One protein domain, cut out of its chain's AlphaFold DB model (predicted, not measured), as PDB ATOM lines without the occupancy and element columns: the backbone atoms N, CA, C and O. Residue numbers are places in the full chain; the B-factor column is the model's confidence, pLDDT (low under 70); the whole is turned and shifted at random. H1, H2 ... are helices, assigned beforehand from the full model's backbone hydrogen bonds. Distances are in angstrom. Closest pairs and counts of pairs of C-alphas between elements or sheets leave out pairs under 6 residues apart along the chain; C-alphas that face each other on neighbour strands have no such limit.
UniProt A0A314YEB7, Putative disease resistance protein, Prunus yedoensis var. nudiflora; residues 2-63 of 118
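This is residues 2 to 63 of the 118 residues of the protein "Putative disease resistance protein" of Prunus yedoensis var. nudiflora (UniProt A0A314YEB7). A small compact body of four short helices, H1 to H4, has one long helix, H5, sticking out as an arm with residues 49 to 63. In the body H4 packs crosswise on H2, with H1 at a corner. The printed part has 62 residues with five named helices, H1 to H5, no named strand: all helix. It is loose, radius of gyration of the C-alphas 14.3 A, spanning 47 by 23 by 15 A.

H1, residues 2 to 5, and H2, residues 9 to 20, only just touch, only at the corner, with 3 pairs of C-alphas within 8 A, the closest Cys 5 and Ala 11, 5.2 A; H2 does so with residues 11 to 12 alone. H3, residues 25 to 33, is close to but not clearly touching H2, closest C-alphas Leu 19 and Trp 28, 6.9 A. H4, residues 35 to 41, touches H2, about perpendicular at 82 degrees, closest C-alphas Ala 11 and Ile 39, 6.0 A. H5, residues 47 to 61, is apart from H1 to H4. Every O i to N i+4 pair is within hydrogen-bond range in H2, H3 and H4, and 10 of 11 in H5; H1 is too short for one.

C-alpha 2 of H1 is at (494.169, 268.804, 410.792). H2 is 16.5 A long and H5 21.3 A, ending at C-alpha 61 (489.750, 257.065, 375.414).

The printed part has no cut; its four links are tight. Residues 40 to 51 have pLDDT under 70.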
ATOM      1  N   LEU A   2     493.581 269.994 411.459       75.75
ATOM      2  CA  LEU A   2     494.169 268.804 410.792       75.75
ATOM      3  C   LEU A   2     493.576 267.452 411.222       75.75
ATOM      4  O   LEU A   2     493.605 266.492 410.459       75.75
ATOM      5  N   GLN A   3     492.994 267.375 412.420       79.19
ATOM      6  CA  GLN A   3     492.275 266.181 412.878       79.19
ATOM      7  C   GLN A   3     491.093 265.818 411.964       79.19
ATOM      8  O   GLN A   3     490.742 264.648 411.865       79.19
ATOM      9  N   HIS A   4     490.523 266.792 411.243       72.62
ATOM     10  CA  HIS A   4     489.439 266.555 410.287       72.62
ATOM     11  C   HIS A   4     489.921 265.985 408.943       72.62
ATOM     12  O   HIS A   4     489.096 265.557 408.145       72.62
ATOM     13  N   CYS A   5     491.233 265.956 408.682       73.44
ATOM     14  CA  CYS A   5     491.799 265.410 407.446       73.44
ATOM     15  C   CYS A   5     491.969 263.886 407.478       73.44
ATOM     16  O   CYS A   5     492.315 263.311 406.454       73.44
ATOM     17  N   VAL A   6     491.809 263.240 408.644       78.94
ATOM     18  CA  VAL A   6     491.898 261.773 408.843       78.94
ATOM     19  C   VAL A   6     493.165 261.135 408.228       78.94
ATOM     20  O   VAL A   6     493.179 259.977 407.832       78.94
ATOM     21  N   GLY A   7     494.258 261.898 408.129       71.06
ATOM     22  CA  GLY A   7     495.512 261.436 407.523       71.06
ATOM     23  C   GLY A   7     495.496 261.315 405.994       71.06
ATOM     24  O   GLY A   7     496.449 260.788 405.429       71.06
ATOM     25  N   LEU A   8     494.457 261.812 405.317       77.94
ATOM     26  CA  LEU A   8     494.371 261.829 403.863       77.94
ATOM     27  C   LEU A   8     495.246 262.969 403.304       77.94
ATOM     28  O   LEU A   8     494.956 264.139 403.579       77.94
ATOM     29  N   PRO A   9     496.289 262.680 402.501       77.88
ATOM     30  CA  PRO A   9     497.171 263.714 401.952       77.88
ATOM     31  C   PRO A   9     496.411 264.772 401.143       77.88
ATOM     32  O   PRO A   9     496.713 265.958 401.235       77.88
ATOM     33  N   LEU A  10     495.367 264.349 400.425       76.81
ATOM     34  CA  LEU A  10     494.514 265.220 399.619       76.81
ATOM     35  C   LEU A  10     493.771 266.261 400.472       76.81
ATOM     36  O   LEU A  10     493.780 267.445 400.154       76.81
ATOM     37  N   ALA A  11     493.213 265.858 401.617       76.75
ATOM     38  CA  ALA A  11     492.515 266.778 402.515       76.75
ATOM     39  C   ALA A  11     493.458 267.839 403.117       76.75
ATOM     40  O   ALA A  11     493.048 268.974 403.360       76.75
ATOM     41  N   ILE A  12     494.728 267.484 403.342       81.31
ATOM     42  CA  ILE A  12     495.754 268.406 403.846       81.31
ATOM     43  C   ILE A  12     496.139 269.423 402.767       81.31
ATOM     44  O   ILE A  12     496.225 270.616 403.062       81.31
ATOM     45  N   ILE A  13     496.335 268.967 401.526       80.50
ATOM     46  CA  ILE A  13     496.648 269.830 400.378       80.50
ATOM     47  C   ILE A  13     495.510 270.829 400.146       80.50
ATOM     48  O   ILE A  13     495.772 272.027 400.027       80.50
ATOM     49  N   VAL A  14     494.257 270.368 400.197       80.31
ATOM     50  CA  VAL A  14     493.079 271.228 400.036       80.31
ATOM     51  C   VAL A  14     493.035 272.336 401.089       80.31
ATOM     52  O   VAL A  14     492.895 273.514 400.758       80.31
ATOM     53  N   LEU A  15     493.222 271.985 402.363       82.88
ATOM     54  CA  LEU A  15     493.269 272.963 403.454       82.88
ATOM     55  C   LEU A  15     494.433 273.947 403.308       82.88
ATOM     56  O   LEU A  15     494.242 275.143 403.526       82.88
ATOM     57  N   ALA A  16     495.614 273.472 402.910       82.62
ATOM     58  CA  ALA A  16     496.769 274.330 402.666       82.62
ATOM     59  C   ALA A  16     496.499 275.336 401.534       82.62
ATOM     60  O   ALA A  16     496.799 276.521 401.682       82.62
ATOM     61  N   GLY A  17     495.867 274.900 400.440       81.62
ATOM     62  CA  GLY A  17     495.493 275.769 399.323       81.62
ATOM     63  C   GLY A  17     494.429 276.807 399.692       81.62
ATOM     64  O   GLY A  17     494.541 277.971 399.303       81.62
ATOM     65  N   VAL A  18     493.427 276.429 400.491       81.19
ATOM     66  CA  VAL A  18     492.402 277.361 400.991       81.19
ATOM     67  C   VAL A  18     493.019 278.409 401.920       81.19
ATOM     68  O   VAL A  18     492.763 279.603 401.753       81.19
ATOM     69  N   LEU A  19     493.867 277.989 402.863       83.06
ATOM     70  CA  LEU A  19     494.539 278.890 403.805       83.06
ATOM     71  C   LEU A  19     495.550 279.809 403.110       83.06
ATOM     72  O   LEU A  19     495.661 280.974 403.484       83.06
ATOM     73  N   SER A  20     496.217 279.342 402.049       83.00
ATOM     74  CA  SER A  20     497.150 280.151 401.249       83.00
ATOM     75  C   SER A  20     496.502 281.390 400.620       83.00
ATOM     76  O   SER A  20     497.215 282.329 400.268       83.00
ATOM     77  N   ARG A  21     495.175 281.405 400.444       76.50
ATOM     78  CA  ARG A  21     494.428 282.530 399.857       76.50
ATOM     79  C   ARG A  21     493.867 283.492 400.917       76.50
ATOM     80  O   ARG A  21     493.212 284.468 400.554       76.50
ATOM     81  N   LYS A  22     494.079 283.221 402.212       79.88
ATOM     82  CA  LYS A  22     493.527 283.981 403.345       79.88
ATOM     83  C   LYS A  22     494.635 284.654 404.150       79.88
ATOM     84  O   LYS A  22     495.521 283.984 404.667       79.88
ATOM     85  N   ASN A  23     494.546 285.974 404.309       81.06
ATOM     86  CA  ASN A  23     495.610 286.785 404.919       81.06
ATOM     87  C   ASN A  23     495.273 287.281 406.332       81.06
ATOM     88  O   ASN A  23     496.117 287.901 406.976       81.06
ATOM     89  N   THR A  24     494.055 287.040 406.828       87.00
ATOM     90  CA  THR A  24     493.623 287.532 408.145       87.00
ATOM     91  C   THR A  24     493.197 286.411 409.089       87.00
ATOM     92  O   THR A  24     492.597 285.423 408.677       87.00
ATOM     93  N   ILE A  25     493.451 286.589 410.391       84.94
ATOM     94  CA  ILE A  25     493.122 285.598 411.435       84.94
ATOM     95  C   ILE A  25     491.619 285.283 411.462       84.94
ATOM     96  O   ILE A  25     491.236 284.125 411.588       84.94
ATOM     97  N   LYS A  26     490.758 286.285 411.247       82.94
ATOM     98  CA  LYS A  26     489.298 286.092 411.187       82.94
ATOM     99  C   LYS A  26     488.867 285.168 410.045       82.94
ATOM    100  O   LYS A  26     487.937 284.378 410.190       82.94
ATOM    101  N   GLU A  27     489.546 285.242 408.901       80.75
ATOM    102  CA  GLU A  27     489.285 284.329 407.786       80.75
ATOM    103  C   GLU A  27     489.741 282.906 408.111       80.75
ATOM    104  O   GLU A  27     489.078 281.952 407.715       80.75
ATOM    105  N   TRP A  28     490.831 282.755 408.864       84.56
ATOM    106  CA  TRP A  28     491.310 281.453 409.324       84.56
ATOM    107  C   TRP A  28     490.360 280.823 410.348       84.56
ATOM    108  O   TRP A  28     490.102 279.625 410.271       84.56
ATOM    109  N   GLU A  29     489.786 281.615 411.256       84.81
ATOM    110  CA  GLU A  29     488.730 281.169 412.178       84.81
ATOM    111  C   GLU A  29     487.476 280.723 411.416       84.81
ATOM    112  O   GLU A  29     486.939 279.651 411.681       84.81
ATOM    113  N   THR A  30     487.081 281.469 410.381       81.94
ATOM    114  CA  THR A  30     485.950 281.089 409.518       81.94
ATOM    115  C   THR A  30     486.211 279.763 408.792       81.94
ATOM    116  O   THR A  30     485.315 278.928 408.669       81.94
ATOM    117  N   VAL A  31     487.443 279.538 408.317       82.50
ATOM    118  CA  VAL A  31     487.855 278.260 407.714       82.50
ATOM    119  C   VAL A  31     487.881 277.148 408.761       82.50
ATOM    120  O   VAL A  31     487.485 276.032 408.446       82.50
ATOM    121  N   HIS A  32     488.298 277.438 409.997       83.50
ATOM    122  CA  HIS A  32     488.320 276.487 411.108       83.50
ATOM    123  C   HIS A  32     486.915 276.008 411.511       83.50
ATOM    124  O   HIS A  32     486.725 274.822 411.782       83.50
ATOM    125  N   GLU A  33     485.932 276.905 411.538       83.56
ATOM    126  CA  GLU A  33     484.536 276.549 411.818       83.56
ATOM    127  C   GLU A  33     483.909 275.752 410.665       83.56
ATOM    128  O   GLU A  33     483.124 274.837 410.899       83.56
ATOM    129  N   ASN A  34     484.328 276.024 409.424       78.38
ATOM    130  CA  ASN A  34     483.788 275.401 408.213       78.38
ATOM    131  C   ASN A  34     484.759 274.407 407.556       78.38
ATOM    132  O   ASN A  34     484.727 274.219 406.338       78.38
ATOM    133  N   VAL A  35     485.632 273.751 408.333       79.44
ATOM    134  CA  VAL A  35     486.671 272.844 407.797       79.44
ATOM    135  C   VAL A  35     486.062 271.740 406.945       79.44
ATOM    136  O   VAL A  35     486.583 271.438 405.875       79.44
ATOM    137  N   HIS A  36     484.952 271.156 407.395       74.88
ATOM    138  CA  HIS A  36     484.292 270.079 406.664       74.88
ATOM    139  C   HIS A  36     483.776 270.555 405.301       74.88
ATOM    140  O   HIS A  36     483.982 269.883 404.295       74.88
ATOM    141  N   GLU A  37     483.193 271.753 405.240       72.19
ATOM    142  CA  GLU A  37     482.755 272.350 403.978       72.19
ATOM    143  C   GLU A  37     483.926 272.767 403.090       72.19
ATOM    144  O   GLU A  37     483.828 272.646 401.878       72.19
ATOM    145  N   CYS A  38     485.040 273.221 403.664       73.56
ATOM    146  CA  CYS A  38     486.233 273.583 402.899       73.56
ATOM    147  C   CYS A  38     486.906 272.355 402.277       73.56
ATOM    148  O   CYS A  38     487.320 272.418 401.124       73.56
ATOM    149  N   ILE A  39     486.968 271.237 403.006       72.88
ATOM    150  CA  ILE A  39     487.455 269.959 402.473       72.88
ATOM    151  C   ILE A  39     486.489 269.440 401.401       72.88
ATOM    152  O   ILE A  39     486.931 269.068 400.320       72.88
ATOM    153  N   ARG A  40     485.174 269.478 401.663       66.75
ATOM    154  CA  ARG A  40     484.135 269.030 400.719       66.75
ATOM    155  C   ARG A  40     484.077 269.877 399.446       66.75
ATOM    156  O   ARG A  40     483.780 269.355 398.381       66.75
ATOM    157  N   ARG A  41     484.314 271.188 399.551       62.88
ATOM    158  CA  ARG A  41     484.268 272.129 398.421       62.88
ATOM    159  C   ARG A  41     485.579 272.176 397.628       62.88
ATOM    160  O   ARG A  41     485.557 272.675 396.508       62.88
ATOM    161  N   GLY A  42     486.682 271.665 398.185       56.66
ATOM    162  CA  GLY A  42     487.985 271.632 397.522       56.66
ATOM    163  C   GLY A  42     488.620 273.014 397.322       56.66
ATOM    164  O   GLY A  42     487.980 274.060 397.492       56.66
ATOM    165  N   ILE A  43     489.904 273.024 396.943       47.88
ATOM    166  CA  ILE A  43     490.525 274.196 396.306       47.88
ATOM    167  C   ILE A  43     489.652 274.539 395.104       47.88
ATOM    168  O   ILE A  43     489.170 273.629 394.440       47.88
ATOM    169  N   GLY A  44     489.424 275.843 394.891       47.00
ATOM    170  CA  GLY A  44     488.567 276.413 393.848       47.00
ATOM    171  C   GLY A  44     488.313 275.459 392.688       47.00
ATOM    172  O   GLY A  44     489.269 275.028 392.052       47.00
ATOM    173  N   HIS A  45     487.027 275.155 392.517       46.16
ATOM    174  CA  HIS A  45     486.292 274.221 391.653       46.16
ATOM    175  C   HIS A  45     486.716 274.110 390.163       46.16
ATOM    176  O   HIS A  45     485.908 273.747 389.315       46.16
ATOM    177  N   GLU A  46     487.956 274.444 389.830       49.12
ATOM    178  CA  GLU A  46     488.454 274.775 388.499       49.12
ATOM    179  C   GLU A  46     489.750 273.994 388.207       49.12
ATOM    180  O   GLU A  46     489.820 273.305 387.198       49.12
ATOM    181  N   GLU A  47     490.743 273.987 389.108       48.62
ATOM    182  CA  GLU A  47     492.089 273.465 388.775       48.62
ATOM    183  C   GLU A  47     492.311 271.984 389.148       48.62
ATOM    184  O   GLU A  47     492.982 271.245 388.428       48.62
ATOM    185  N   GLU A  48     491.739 271.498 390.254       50.31
ATOM    186  CA  GLU A  48     491.959 270.111 390.714       50.31
ATOM    187  C   GLU A  48     491.039 269.109 389.987       50.31
ATOM    188  O   GLU A  48     491.428 267.968 389.715       50.31
ATOM    189  N   TYR A  49     489.844 269.562 389.582       51.69
ATOM    190  CA  TYR A  49     488.936 268.781 388.739       51.69
ATOM    191  C   TYR A  49     489.501 268.612 387.327       51.69
ATOM    192  O   TYR A  49     489.325 267.549 386.743       51.69
ATOM    193  N   GLU A  50     490.240 269.593 386.796       53.88
ATOM    194  CA  GLU A  50     490.905 269.463 385.493       53.88
ATOM    195  C   GLU A  50     491.915 268.314 385.475       53.88
ATOM    196  O   GLU A  50     491.908 267.525 384.534       53.88
ATOM    197  N   GLY A  51     492.727 268.146 386.523       58.78
ATOM    198  CA  GLY A  51     493.726 267.075 386.582       58.78
ATOM    199  C   GLY A  51     493.108 265.673 386.630       58.78
ATOM    200  O   GLY A  51     493.466 264.801 385.833       58.78
ATOM    201  N   ALA A  52     492.153 265.450 387.536       70.62
ATOM    202  CA  ALA A  52     491.478 264.157 387.662       70.62
ATOM    203  C   ALA A  52     490.575 263.861 386.453       70.62
ATOM    204  O   ALA A  52     490.600 262.748 385.926       70.62
ATOM    205  N   SER A  53     489.833 264.861 385.966       76.31
ATOM    206  CA  SER A  53     489.000 264.751 384.764       76.31
ATOM    207  C   SER A  53     489.841 264.456 383.523       76.31
ATOM    208  O   SER A  53     489.479 263.588 382.734       76.31
ATOM    209  N   TRP A  54     491.016 265.079 383.383       77.00
ATOM    210  CA  TRP A  54     491.952 264.803 382.291       77.00
ATOM    211  C   TRP A  54     492.460 263.359 382.307       77.00
ATOM    212  O   TRP A  54     492.434 262.673 381.283       77.00
ATOM    213  N   VAL A  55     492.883 262.859 383.471       80.88
ATOM    214  CA  VAL A  55     493.346 261.470 383.612       80.88
ATOM    215  C   VAL A  55     492.214 260.478 383.336       80.88
ATOM    216  O   VAL A  55     492.433 259.463 382.667       80.88
ATOM    217  N   LEU A  56     490.999 260.771 383.805       84.00
ATOM    218  CA  LEU A  56     489.814 259.957 383.532       84.00
ATOM    219  C   LEU A  56     489.444 259.970 382.045       84.00
ATOM    220  O   LEU A  56     489.165 258.908 381.494       84.00
ATOM    221  N   ALA A  57     489.503 261.127 381.383       84.50
ATOM    222  CA  ALA A  57     489.243 261.262 379.952       84.50
ATOM    223  C   ALA A  57     490.245 260.448 379.124       84.50
ATOM    224  O   ALA A  57     489.843 259.629 378.298       84.50
ATOM    225  N   LEU A  58     491.544 260.571 379.418       86.81
ATOM    226  CA  LEU A  58     492.573 259.754 378.773       86.81
ATOM    227  C   LEU A  58     492.336 258.260 379.009       86.81
ATOM    228  O   LEU A  58     492.420 257.463 378.075       86.81
ATOM    229  N   SER A  59     492.011 257.867 380.239       85.88
ATOM    230  CA  SER A  59     491.722 256.467 380.568       85.88
ATOM    231  C   SER A  59     490.502 255.948 379.799       85.88
ATOM    232  O   SER A  59     490.522 254.826 379.294       85.88
ATOM    233  N   TYR A  60     489.464 256.773 379.660       91.00
ATOM    234  CA  TYR A  60     488.253 256.461 378.906       91.00
ATOM    235  C   TYR A  60     488.521 256.305 377.403       91.00
ATOM    236  O   TYR A  60     487.961 255.413 376.755       91.00
ATOM    237  N   ASP A  61     489.394 257.132 376.832       90.81
ATOM    238  CA  ASP A  61     489.750 257.065 375.414       90.81
ATOM    239  C   ASP A  61     490.487 255.775 375.060       90.81
ATOM    240  O   ASP A  61     490.146 255.138 374.059       90.81
ATOM    241  N   HIS A  62     491.406 255.340 375.927       91.12
ATOM    242  CA  HIS A  62     492.177 254.104 375.762       91.12
ATOM    243  C   HIS A  62     491.398 252.833 376.135       91.12
ATOM    244  O   HIS A  62     491.879 251.719 375.910       91.12
ATOM    245  N   LEU A  63     490.194 252.964 376.697       91.44
ATOM    246  CA  LEU A  63     489.392 251.827 377.121       91.44
ATOM    247  C   LEU A  63     488.750 251.111 375.910       91.44
ATOM    248  O   LEU A  63     488.202 251.767 375.018       91.44
TER     249      LEU A  63